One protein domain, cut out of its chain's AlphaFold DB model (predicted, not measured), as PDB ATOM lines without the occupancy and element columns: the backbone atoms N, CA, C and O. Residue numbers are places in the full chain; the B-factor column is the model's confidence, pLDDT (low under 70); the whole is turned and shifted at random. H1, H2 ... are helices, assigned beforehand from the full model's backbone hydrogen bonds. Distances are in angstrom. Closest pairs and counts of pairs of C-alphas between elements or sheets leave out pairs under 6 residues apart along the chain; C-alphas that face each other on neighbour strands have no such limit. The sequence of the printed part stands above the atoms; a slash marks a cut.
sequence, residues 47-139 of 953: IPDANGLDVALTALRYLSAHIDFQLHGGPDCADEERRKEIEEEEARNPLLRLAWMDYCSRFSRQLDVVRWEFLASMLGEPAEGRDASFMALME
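Overview. This is residues 47 to 139 of the 953 residues of an uncharacterized protein of Monosporascus sp. GIB2 (UniProt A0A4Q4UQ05). Short helix H4 forms the core of an elongated helical body: H1 crosses it at a steep tilt, and H5 folds back beside it as a helical hairpin. H3 makes a corner with H4, small H6 packs on the first part of H1, and H2 lies far out; residues 105 to 110 stick out. The printed part has 93 residues with six named helices, H1 to H6, and no named strand: all helix, compact, with a radius of gyration of the C-alphas of 14.1 A and spans of 42 by 23 by 22 A.

Along the chain. Find C-alpha 51 at (202.438, 237.799, 130.923); from there H1 runs 20.0 A to residue 64. H2 is residues 69 to 72, H3 residues 80 to 92, 18.3 A, and H4 residues 94 to 104, 15.1 A. H5, residues 108 to 123, is 22.5 A long; H6, residues 134 to 138, ends at (192.320, 229.392, 131.645).

Arrangement. Begin at the hub, H4: residues 57 to 61 of H1 touch it at 61 degrees, the closest C-alphas being Leu 57 and Ala 99, 5.1 A. In the H4 and H5 hairpin, a shallow tilt of 9 degrees, the closest C-alphas are Pro 94 and Phe 118, 6.9 A. H3 and H4 touch only at the corner, Glu 90 to Arg 97 at 4.7 A between C-alphas. H6 touches H1, C-alphas Gly 52 and Phe 134 being closest at 4.1 A. Every O i to N i+4 pair is within hydrogen-bond range in H1, H3 and H6, against 5 of 7 in H4 and 10 of 12 in H5; H2 is too short for one.

Size, cuts and confidence. The C-alphas farthest apart are Leu 71 and Pro 126, 42.8 A. The printed part has no cut and no long link; pLDDT is under 70 at residues 47 to 49, 68 to 78, 102 to 113 and 122 to 130.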
ATOM      1  N   ILE A  47     210.566 237.728 130.614       53.28
ATOM      2  CA  ILE A  47     210.303 236.738 129.567       53.28
ATOM      3  C   ILE A  47     209.183 237.335 128.715       53.28
ATOM      4  O   ILE A  47     208.104 237.571 129.268       53.28
ATOM      5  N   PRO A  48     209.406 237.624 127.424       51.03
ATOM      6  CA  PRO A  48     208.453 238.395 126.626       51.03
ATOM      7  C   PRO A  48     207.066 237.748 126.477       51.03
ATOM      8  O   PRO A  48     206.179 238.384 125.920       51.03
ATOM      9  N   ASP A  49     206.866 236.529 126.992       65.75
ATOM     10  CA  ASP A  49     205.655 235.731 126.811       65.75
ATOM     11  C   ASP A  49     205.010 235.192 128.106       65.75
ATOM     12  O   ASP A  49     203.973 234.543 128.051       65.75
ATOM     13  N   ALA A  50     205.565 235.472 129.294       77.81
ATOM     14  CA  ALA A  50     205.010 234.960 130.562       77.81
ATOM     15  C   ALA A  50     203.851 235.806 131.130       77.81
ATOM     16  O   ALA A  50     203.318 235.514 132.200       77.81
ATOM     17  N   ASN A  51     203.459 236.875 130.438       87.06
ATOM     18  CA  ASN A  51     202.438 237.799 130.923       87.06
ATOM     19  C   ASN A  51     201.073 237.116 131.132       87.06
ATOM     20  O   ASN A  51     200.442 237.376 132.154       87.06
ATOM     21  N   GLY A  52     200.651 236.211 130.243       90.25
ATOM     22  CA  GLY A  52     199.391 235.484 130.412       90.25
ATOM     23  C   GLY A  52     199.347 234.659 131.703       90.25
ATOM     24  O   GLY A  52     198.320 234.648 132.382       90.25
ATOM     25  N   LEU A  53     200.482 234.079 132.120       90.06
ATOM     26  CA  LEU A  53     200.615 233.386 133.406       90.06
ATOM     27  C   LEU A  53     200.402 234.328 134.596       90.06
ATOM     28  O   LEU A  53     199.629 234.012 135.497       90.06
ATOM     29  N   ASP A  54     201.048 235.495 134.607       87.38
ATOM     30  CA  ASP A  54     200.881 236.472 135.691       87.38
ATOM     31  C   ASP A  54     199.425 236.948 135.816       87.38
ATOM     32  O   ASP A  54     198.901 237.109 136.928       87.38
ATOM     33  N   VAL A  55     198.756 237.154 134.678       90.81
ATOM     34  CA  VAL A  55     197.341 237.536 134.638       90.81
ATOM     35  C   VAL A  55     196.452 236.388 135.119       90.81
ATOM     36  O   VAL A  55     195.554 236.629 135.922       90.81
ATOM     37  N   ALA A  56     196.731 235.143 134.717       93.00
ATOM     38  CA  ALA A  56     195.992 233.957 135.154       93.00
ATOM     39  C   ALA A  56     196.116 233.732 136.668       93.00
ATOM     40  O   ALA A  56     195.111 233.557 137.354       93.00
ATOM     41  N   LEU A  57     197.328 233.839 137.220       89.75
ATOM     42  CA  LEU A  57     197.560 233.746 138.664       89.75
ATOM     43  C   LEU A  57     196.816 234.845 139.428       89.75
ATOM     44  O   LEU A  57     196.210 234.580 140.466       89.75
ATOM     45  N   THR A  58     196.834 236.077 138.912       88.50
ATOM     46  CA  THR A  58     196.103 237.193 139.525       88.50
ATOM     47  C   THR A  58     194.597 236.951 139.490       88.50
ATOM     48  O   THR A  58     193.933 237.133 140.508       88.50
ATOM     49  N   ALA A  59     194.073 236.490 138.353       92.44
ATOM     50  CA  ALA A  59     192.669 236.155 138.185       92.44
ATOM     51  C   ALA A  59     192.221 235.075 139.169       92.44
ATOM     52  O   ALA A  59     191.258 235.282 139.900       92.44
ATOM     53  N   LEU A  60     192.947 233.960 139.253       91.38
ATOM     54  CA  LEU A  60     192.589 232.851 140.136       91.38
ATOM     55  C   LEU A  60     192.562 233.259 141.604       91.38
ATOM     56  O   LEU A  60     191.621 232.921 142.318       91.38
ATOM     57  N   ARG A  61     193.547 234.043 142.048       86.56
ATOM     58  CA  ARG A  61     193.579 234.583 143.417       86.56
ATOM     59  C   ARG A  61     192.412 235.519 143.676       86.56
ATOM     60  O   ARG A  61     191.779 235.449 144.722       86.56
ATOM     61  N   TYR A  62     192.133 236.391 142.714       88.75
ATOM     62  CA  TYR A  62     191.074 237.370 142.854       88.75
ATOM     63  C   TYR A  62     189.693 236.711 142.923       88.75
ATOM     64  O   TYR A  62     188.908 237.040 143.804       88.75
ATOM     65  N   LEU A  63     189.425 235.726 142.064       90.31
ATOM     66  CA  LEU A  63     188.184 234.946 142.095       90.31
ATOM     67  C   LEU A  63     188.066 234.107 143.367       90.31
ATOM     68  O   LEU A  63     186.995 234.054 143.961       90.31
ATOM     69  N   SER A  64     189.173 233.514 143.826       84.44
ATOM     70  CA  SER A  64     189.201 232.750 145.080       84.44
ATOM     71  C   SER A  64     188.821 233.601 146.293       84.44
ATOM     72  O   SER A  64     188.282 233.067 147.248       84.44
ATOM     73  N   ALA A  65     189.072 234.913 146.269       82.38
ATOM     74  CA  ALA A  65     188.668 235.810 147.352       82.38
ATOM     75  C   ALA A  65     187.154 236.094 147.387       82.38
ATOM     76  O   ALA A  65     186.659 236.524 148.424       82.38
ATOM     77  N   HIS A  66     186.440 235.886 146.275       83.50
ATOM     78  CA  HIS A  66     184.984 236.087 146.167       83.50
ATOM     79  C   HIS A  66     184.179 234.810 146.383       83.50
ATOM     80  O   HIS A  66     182.984 234.868 146.651       83.50
ATOM     81  N   ILE A  67     184.825 233.659 146.252       82.69
ATOM     82  CA  ILE A  67     184.257 232.387 146.673       82.69
ATOM     83  C   ILE A  67     184.447 232.340 148.179       82.69
ATOM     84  O   ILE A  67     185.575 232.493 148.643       82.69
ATOM     85  N   ASP A  68     183.356 232.210 148.932       62.31
ATOM     86  CA  ASP A  68     183.369 232.321 150.386       62.31
ATOM     87  C   ASP A  68     184.264 231.236 151.010       62.31
ATOM     88  O   ASP A  68     183.858 230.113 151.315       62.31
ATOM     89  N   PHE A  69     185.544 231.570 151.164       46.81
ATOM     90  CA  PHE A  69     186.577 230.694 151.705       46.81
ATOM     91  C   PHE A  69     186.282 230.325 153.168       46.81
ATOM     92  O   PHE A  69     186.904 229.404 153.692       46.81
ATOM     93  N   GLN A  70     185.351 231.024 153.833       39.44
ATOM     94  CA  GLN A  70     184.879 230.673 155.174       39.44
ATOM     95  C   GLN A  70     183.857 229.525 155.167       39.44
ATOM     96  O   GLN A  70     183.794 228.795 156.151       39.44
ATOM     97  N   LEU A  71     183.113 229.319 154.072       43.78
ATOM     98  CA  LEU A  71     182.186 228.187 153.911       43.78
ATOM     99  C   LEU A  71     182.846 226.964 153.259       43.78
ATOM    100  O   LEU A  71     182.448 225.838 153.550       43.78
ATOM    101  N   HIS A  72     183.868 227.165 152.418       45.62
ATOM    102  CA  HIS A  72     184.480 226.078 151.631       45.62
ATOM    103  C   HIS A  72     185.995 225.925 151.783       45.62
ATOM    104  O   HIS A  72     186.592 225.083 151.117       45.62
ATOM    105  N   GLY A  73     186.585 226.688 152.703       40.62
ATOM    106  CA  GLY A  73     187.895 226.433 153.271       40.62
ATOM    107  C   GLY A  73     189.070 226.668 152.328       40.62
ATOM    108  O   GLY A  73     189.276 225.964 151.344       40.62
ATOM    109  N   GLY A  74     189.975 227.561 152.723       49.69
ATOM    110  CA  GLY A  74     191.370 227.349 152.336       49.69
ATOM    111  C   GLY A  74     191.863 226.010 152.864       49.69
ATOM    112  O   GLY A  74     191.185 225.427 153.709       49.69
ATOM    113  N   PRO A  75     193.048 225.530 152.449       50.75
ATOM    114  CA  PRO A  75     193.613 224.310 153.018       50.75
ATOM    115  C   PRO A  75     193.495 224.315 154.549       50.75
ATOM    116  O   PRO A  75     193.057 223.342 155.142       50.75
ATOM    117  N   ASP A  76     193.725 225.461 155.193       51.94
ATOM    118  CA  ASP A  76     193.660 225.640 156.647       51.94
ATOM    119  C   ASP A  76     192.248 225.654 157.274       51.94
ATOM    120  O   ASP A  76     192.136 225.553 158.496       51.94
ATOM    121  N   CYS A  77     191.182 225.789 156.482       51.41
ATOM    122  CA  CYS A  77     189.794 225.923 156.950       51.41
ATOM    123  C   CYS A  77     188.823 224.898 156.334       51.41
ATOM    124  O   CYS A  77     187.663 224.861 156.731       51.41
ATOM    125  N   ALA A  78     189.281 224.094 155.374       60.84
ATOM    126  CA  ALA A  78     188.535 222.991 154.784       60.84
ATOM    127  C   ALA A  78     188.475 221.797 155.749       60.84
ATOM    128  O   ALA A  78     189.384 221.604 156.565       60.84
ATOM    129  N   ASP A  79     187.422 220.982 155.646       76.88
ATOM    130  CA  ASP A  79     187.446 219.652 156.250       76.88
ATOM    131  C   ASP A  79     188.524 218.773 155.584       76.88
ATOM    132  O   ASP A  79     189.131 219.132 154.571       76.88
ATOM    133  N   GLU A  80     188.841 217.642 156.208       77.69
ATOM    134  CA  GLU A  80     189.952 216.790 155.774       77.69
ATOM    135  C   GLU A  80     189.729 216.204 154.369       77.69
ATOM    136  O   GLU A  80     190.676 216.101 153.588       77.69
ATOM    137  N   GLU A  81     188.477 215.890 154.023       80.44
ATOM    138  CA  GLU A  81     188.094 215.379 152.705       80.44
ATOM    139  C   GLU A  81     188.320 216.446 151.627       80.44
ATOM    140  O   GLU A  81     189.042 216.207 150.656       80.44
ATOM    141  N   ARG A  82     187.829 217.669 151.850       76.50
ATOM    142  CA  ARG A  82     188.017 218.787 150.927       76.50
ATOM    143  C   ARG A  82     189.469 219.239 150.842       76.50
ATOM    144  O   ARG A  82     189.932 219.593 149.760       76.50
ATOM    145  N   ARG A  83     190.223 219.207 151.945       75.94
ATOM    146  CA  ARG A  83     191.668 219.485 151.920       75.94
ATOM    147  C   ARG A  83     192.393 218.486 151.020       75.94
ATOM    148  O   ARG A  83     193.198 218.908 150.194       75.94
ATOM    149  N   LYS A  84     192.084 217.192 151.136       83.44
ATOM    150  CA  LYS A  84     192.682 216.153 150.293       83.44
ATOM    151  C   LYS A  84     192.329 216.346 148.818       83.44
ATOM    152  O   LYS A  84     193.208 216.240 147.968       83.44
ATOM    153  N   GLU A  85     191.081 216.697 148.506       82.12
ATOM    154  CA  GLU A  85     190.690 217.058 147.137       82.12
ATOM    155  C   GLU A  85     191.493 218.249 146.605       82.12
ATOM    156  O   GLU A  85     191.984 218.202 145.478       82.12
ATOM    157  N   ILE A  86     191.664 219.302 147.412       79.06
ATOM    158  CA  ILE A  86     192.470 220.472 147.045       79.06
ATOM    159  C   ILE A  86     193.920 220.054 146.783       79.06
ATOM    160  O   ILE A  86     194.467 220.431 145.752       79.06
ATOM    161  N   GLU A  87     194.529 219.241 147.647       82.94
ATOM    162  CA  GLU A  87     195.898 218.736 147.467       82.94
ATOM    163  C   GLU A  87     196.046 217.886 146.191       82.94
ATOM    164  O   GLU A  87     197.019 218.036 145.445       82.94
ATOM    165  N   GLU A  88     195.070 217.028 145.884       87.38
ATOM    166  CA  GLU A  88     195.041 216.270 144.630       87.38
ATOM    167  C   GLU A  88     194.898 217.185 143.404       87.38
ATOM    168  O   GLU A  88     195.532 216.956 142.369       87.38
ATOM    169  N   GLU A  89     194.088 218.239 143.506       85.50
ATOM    170  CA  GLU A  89     193.931 219.244 142.456       85.50
ATOM    171  C   GLU A  89     195.194 220.095 142.276       85.50
ATOM    172  O   GLU A  89     195.566 220.368 141.135       85.50
ATOM    173  N   GLU A  90     195.900 220.452 143.355       84.31
ATOM    174  CA  GLU A  90     197.217 221.108 143.312       84.31
ATOM    175  C   GLU A  90     198.262 220.247 142.615       84.31
ATOM    176  O   GLU A  90     199.072 220.747 141.828       84.31
ATOM    177  N   ALA A  91     198.258 218.949 142.919       85.38
ATOM    178  CA  ALA A  91     199.183 217.997 142.331       85.38
ATOM    179  C   ALA A  91     198.932 217.827 140.825       85.38
ATOM    180  O   ALA A  91     199.887 217.720 140.055       85.38
ATOM    181  N   ARG A  92     197.661 217.829 140.397       85.62
ATOM    182  CA  ARG A  92     197.269 217.695 138.984       85.62
ATOM    183  C   ARG A  92     197.401 218.995 138.195       85.62
ATOM    184  O   ARG A  92     197.751 218.946 137.021       85.62
ATOM    185  N   ASN A  93     197.108 220.138 138.810       87.75
ATOM    186  CA  ASN A  93     197.091 221.438 138.152       87.75
ATOM    187  C   ASN A  93     198.114 222.382 138.802       87.75
ATOM    188  O   ASN A  93     197.808 223.095 139.767       87.75
ATOM    189  N   PRO A  94     199.335 222.452 138.246       83.50
ATOM    190  CA  PRO A  94     200.379 223.247 138.861       83.50
ATOM    191  C   PRO A  94     200.154 224.771 138.740       83.50
ATOM    192  O   PRO A  94     200.802 225.528 139.466       83.50
ATOM    193  N   LEU A  95     199.187 225.237 137.929       86.12
ATOM    194  CA  LEU A  95     198.751 226.641 137.925       86.12
ATOM    195  C   LEU A  95     198.010 226.985 139.222       86.12
ATOM    196  O   LEU A  95     198.250 228.045 139.801       86.12
ATOM    197  N   LEU A  96     197.152 226.079 139.706       85.25
ATOM    198  CA  LEU A  96     196.463 226.235 140.990       85.25
ATOM    199  C   LEU A  96     197.450 226.225 142.149       85.25
ATOM    200  O   LEU A  96     197.422 227.123 142.988       85.25
ATOM    201  N   ARG A  97     198.398 225.283 142.131       83.12
ATOM    202  CA  ARG A  97     199.482 225.242 143.115       83.12
ATOM    203  C   ARG A  97     200.246 226.567 143.166       83.12
ATOM    204  O   ARG A  97     200.462 227.111 144.243       83.12
ATOM    205  N   LEU A  98     200.614 227.140 142.017       83.62
ATOM    206  CA  LEU A  98     201.252 228.462 141.950       83.62
ATOM    207  C   LEU A  98     200.348 229.598 142.457       83.62
ATOM    208  O   LEU A  98     200.828 230.548 143.090       83.62
ATOM    209  N   ALA A  99     199.048 229.532 142.167       83.50
ATOM    210  CA  ALA A  99     198.086 230.522 142.633       83.50
ATOM    211  C   ALA A  99     197.982 230.511 144.168       83.50
ATOM    212  O   ALA A  99     197.968 231.590 144.767       83.50
ATOM    213  N   TRP A 100     198.001 229.325 144.787       76.75
ATOM    214  CA  TRP A 100     197.863 229.122 146.232       76.75
ATOM    215  C   TRP A 100     199.179 229.207 147.021       76.75
ATOM    216  O   TRP A 100     199.180 229.708 148.142       76.75
ATOM    217  N   MET A 101     200.332 228.864 146.439       72.12
ATOM    218  CA  MET A 101     201.641 228.973 147.111       72.12
ATOM    219  C   MET A 101     201.950 230.385 147.634       72.12
ATOM    220  O   MET A 101     202.659 230.541 148.625       72.12
ATOM    221  N   ASP A 102     201.436 231.431 146.993       60.44
ATOM    222  CA  ASP A 102     201.646 232.826 147.409       60.44
ATOM    223  C   ASP A 102     200.712 233.245 148.565       60.44
ATOM    224  O   ASP A 102     201.031 234.171 149.305       60.44
ATOM    225  N   TYR A 103     199.605 232.520 148.799       53.22
ATOM    226  CA  TYR A 103     198.846 232.647 150.052       53.22
ATOM    227  C   TYR A 103     199.662 232.133 151.247       53.22
ATOM    228  O   TYR A 103     199.553 232.676 152.349       53.22
ATOM    229  N   CYS A 104     200.511 231.125 151.027       45.75
ATOM    230  CA  CYS A 104     201.260 230.453 152.088       45.75
ATOM    231  C   CYS A 104     202.713 230.948 152.256       45.75
ATOM    232  O   CYS A 104     203.296 230.773 153.328       45.75
ATOM    233  N   SER A 105     203.342 231.546 151.235       44.28
ATOM    234  CA  SER A 105     204.808 231.686 151.198       44.28
ATOM    235  C   SER A 105     205.354 233.103 151.432       44.28
ATOM    236  O   SER A 105     204.895 234.113 150.912       44.28
ATOM    237  N   ARG A 106     206.440 233.161 152.216       47.53
ATOM    238  CA  ARG A 106     207.275 234.348 152.483       47.53
ATOM    239  C   ARG A 106     208.435 234.492 151.474       47.53
ATOM    240  O   ARG A 106     209.415 235.174 151.771       47.53
ATOM    241  N   PHE A 107     208.367 233.840 150.306       53.44
ATOM    242  CA  PHE A 107     209.525 233.582 149.434       53.44
ATOM    243  C   PHE A 107     209.318 234.032 147.975       53.44
ATOM    244  O   PHE A 107     209.205 233.220 147.061       53.44
ATOM    245  N   SER A 108     209.377 235.342 147.720       56.75
ATOM    246  CA  SER A 108     209.242 235.908 146.365       56.75
ATOM    247  C   SER A 108     210.276 235.402 145.345       56.75
ATOM    248  O   SER A 108     209.969 235.318 144.165       56.75
ATOM    249  N   ARG A 109     211.490 235.025 145.775       58.22
ATOM    250  CA  ARG A 109     212.521 234.468 144.873       58.22
ATOM    251  C   ARG A 109     212.272 233.013 144.472       58.22
ATOM    252  O   ARG A 109     212.695 232.613 143.397       58.22
ATOM    253  N   GLN A 110     211.616 232.224 145.325       62.88
ATOM    254  CA  GLN A 110     211.258 230.843 144.981       62.88
ATOM    255  C   GLN A 110     210.107 230.826 143.975       62.88
ATOM    256  O   GLN A 110     210.110 229.998 143.076       62.88
ATOM    257  N   LEU A 111     209.188 231.793 144.059       66.44
ATOM    258  CA  LEU A 111     208.104 231.964 143.090       66.44
ATOM    259  C   LEU A 111     208.605 232.118 141.653       66.44
ATOM    260  O   LEU A 111     208.040 231.490 140.769       66.44
ATOM    261  N   ASP A 112     209.670 232.883 141.402       68.06
ATOM    262  CA  ASP A 112     210.207 233.028 140.041       68.06
ATOM    263  C   ASP A 112     210.818 231.721 139.514       68.06
ATOM    264  O   ASP A 112     210.638 231.392 138.346       68.06
ATOM    265  N   VAL A 113     211.476 230.933 140.372       68.56
ATOM    266  CA  VAL A 113     212.000 229.607 139.997       68.56
ATOM    267  C   VAL A 113     210.857 228.636 139.701       68.56
ATOM    268  O   VAL A 113     210.865 227.996 138.656       68.56
ATOM    269  N   VAL A 114     209.833 228.581 140.556       71.00
ATOM    270  CA  VAL A 114     208.674 227.698 140.348       71.00
ATOM    271  C   VAL A 114     207.847 228.148 139.138       71.00
ATOM    272  O   VAL A 114     207.341 227.310 138.400       71.00
ATOM    273  N   ARG A 115     207.753 229.456 138.863       75.88
ATOM    274  CA  ARG A 115     207.173 229.990 137.616       75.88
ATOM    275  C   ARG A 115     207.925 229.485 136.392       75.88
ATOM    276  O   ARG A 115     207.294 229.072 135.424       75.88
ATOM    277  N   TRP A 116     209.255 229.512 136.432       70.25
ATOM    278  CA  TRP A 116     210.095 228.997 135.354       70.25
ATOM    279  C   TRP A 116     209.944 227.488 135.169       70.25
ATOM    280  O   TRP A 116     209.802 227.033 134.039       70.25
ATOM    281  N   GLU A 117     209.928 226.720 136.256       71.69
ATOM    282  CA  GLU A 117     209.702 225.271 136.218       71.69
ATOM    283  C   GLU A 117     208.305 224.925 135.690       71.69
ATOM    284  O   GLU A 117     208.146 224.009 134.882       71.69
ATOM    285  N   PHE A 118     207.287 225.686 136.095       76.94
ATOM    286  CA  PHE A 118     205.930 225.565 135.573       76.94
ATOM    287  C   PHE A 118     205.870 225.850 134.075       76.94
ATOM    288  O   PHE A 118     205.367 225.023 133.324       76.94
ATOM    289  N   LEU A 119     206.414 226.982 133.617       75.00
ATOM    290  CA  LEU A 119     206.441 227.300 132.189       75.00
ATOM    291  C   LEU A 119     207.219 226.235 131.407       75.00
ATOM    292  O   LEU A 119     206.749 225.792 130.367       75.00
ATOM    293  N   ALA A 120     208.353 225.756 131.921       71.12
ATOM    294  CA  ALA A 120     209.135 224.705 131.275       71.12
ATOM    295  C   ALA A 120     208.374 223.364 131.191       71.12
ATOM    296  O   ALA A 120     208.415 222.695 130.160       71.12
ATOM    297  N   SER A 121     207.657 222.979 132.253       71.81
ATOM    298  CA  SER A 121     206.887 221.725 132.313       71.81
ATOM    299  C   SER A 121     205.595 221.764 131.494       71.81
ATOM    300  O   SER A 121     205.298 220.803 130.789       71.81
ATOM    301  N   MET A 122     204.854 222.874 131.532       69.19
ATOM    302  CA  MET A 122     203.610 223.061 130.772       69.19
ATOM    303  C   MET A 122     203.859 223.274 129.285       69.19
ATOM    304  O   MET A 122     203.120 222.756 128.445       69.19
ATOM    305  N   LEU A 123     204.881 224.056 128.932       64.75
ATOM    306  CA  LEU A 123     205.130 224.392 127.533       64.75
ATOM    307  C   LEU A 123     205.850 223.255 126.794       64.75
ATOM    308  O   LEU A 123     205.705 223.148 125.576       64.75
ATOM    309  N   GLY A 124     206.522 222.353 127.522       60.09
ATOM    310  CA  GLY A 124     207.312 221.267 126.944       60.09
ATOM    311  C   GLY A 124     208.443 221.784 126.048       60.09
ATOM    312  O   GLY A 124     208.562 222.979 125.781       60.09
ATOM    313  N   GLU A 125     209.289 220.881 125.552       50.78
ATOM    314  CA  GLU A 125     210.199 221.220 124.455       50.78
ATOM    315  C   GLU A 125     209.637 220.753 123.102       50.78
ATOM    316  O   GLU A 125     209.149 219.622 123.005       50.78
ATOM    317  N   PRO A 126     209.734 221.579 122.040       51.19
ATOM    318  CA  PRO A 126     210.277 222.937 122.038       51.19
ATOM    319  C   PRO A 126     209.250 223.971 122.537       51.19
ATOM    320  O   PRO A 126     208.119 224.026 122.054       51.19
ATOM    321  N   ALA A 127     209.692 224.851 123.443       53.19
ATOM    322  CA  ALA A 127     208.904 225.960 123.993       53.19
ATOM    323  C   ALA A 127     208.445 226.984 122.930       53.19
ATOM    324  O   ALA A 127     207.611 227.839 123.207       53.19
ATOM    325  N   GLU A 128     208.957 226.887 121.699       53.09
ATOM    326  CA  GLU A 128     208.699 227.810 120.585       53.09
ATOM    327  C   GLU A 128     207.300 227.689 119.946       53.09
ATOM    328  O   GLU A 128     207.026 228.357 118.951       53.09
ATOM    329  N   GLY A 129     206.393 226.867 120.485       55.69
ATOM    330  CA  GLY A 129     205.089 226.620 119.856       55.69
ATOM    331  C   GLY A 129     203.852 226.743 120.741       55.69
ATOM    332  O   GLY A 129     202.747 226.675 120.205       55.69
ATOM    333  N   ARG A 130     203.988 226.889 122.065       66.38
ATOM    334  CA  ARG A 130     202.826 226.891 122.967       66.38
ATOM    335  C   ARG A 130     202.504 228.294 123.468       66.38
ATOM    336  O   ARG A 130     203.346 228.981 124.034       66.38
ATOM    337  N   ASP A 131     201.258 228.692 123.238       75.69
ATOM    338  CA  ASP A 131     200.703 229.983 123.625       75.69
ATOM    339  C   ASP A 131     200.501 230.030 125.148       75.69
ATOM    340  O   ASP A 131     199.586 229.404 125.674       75.69
ATOM    341  N   ALA A 132     201.347 230.768 125.869       85.38
ATOM    342  CA  ALA A 132     201.180 231.026 127.305       85.38
ATOM    343  C   ALA A 132     200.188 232.175 127.584       85.38
ATOM    344  O   ALA A 132     200.340 232.907 128.567       85.38
ATOM    345  N   SER A 133     199.200 232.369 126.700       90.38
ATOM    346  CA  SER A 133     198.179 233.403 126.861       90.38
ATOM    347  C   SER A 133     197.296 233.095 128.055       90.38
ATOM    348  O   SER A 133     197.103 231.940 128.440       90.38
ATOM    349  N   PHE A 134     196.706 234.143 128.623       93.69
ATOM    350  CA  PHE A 134     195.693 233.990 129.656       93.69
ATOM    351  C   PHE A 134     194.594 233.009 129.228       93.69
ATOM    352  O   PHE A 134     194.216 232.132 130.000       93.69
ATOM    353  N   MET A 135     194.108 233.136 127.990       94.38
ATOM    354  CA  MET A 135     193.031 232.299 127.468       94.38
ATOM    355  C   MET A 135     193.448 230.830 127.368       94.38
ATOM    356  O   MET A 135     192.740 229.967 127.873       94.38
ATOM    357  N   ALA A 136     194.623 230.548 126.797       91.88
ATOM    358  CA  ALA A 136     195.134 229.185 126.670       91.88
ATOM    359  C   ALA A 136     195.332 228.507 128.035       91.88
ATOM    360  O   ALA A 136     195.049 227.320 128.187       91.88
ATOM    361  N   LEU A 137     195.775 229.262 129.046       92.75
ATOM    362  CA  LEU A 137     195.909 228.750 130.409       92.75
ATOM    363  C   LEU A 137     194.542 228.496 131.054       92.75
ATOM    364  O   LEU A 137     194.325 227.425 131.618       92.75
ATOM    365  N   MET A 138     193.617 229.454 130.964       94.56
ATOM    366  CA  MET A 138     192.320 229.392 131.645       94.56
ATOM    367  C   MET A 138     191.315 228.452 130.967       94.56
ATOM    368  O   MET A 138     190.418 227.967 131.648       94.56
ATOM    369  N   GLU A 139     191.465 228.152 129.676       93.75
ATOM    370  CA  GLU A 139     190.675 227.141 128.949       93.75
ATOM    371  C   GLU A 139     191.412 225.799 128.763       93.75
ATOM    372  O   GLU A 139     190.975 224.952 127.982       93.75
TER     373      GLU A 139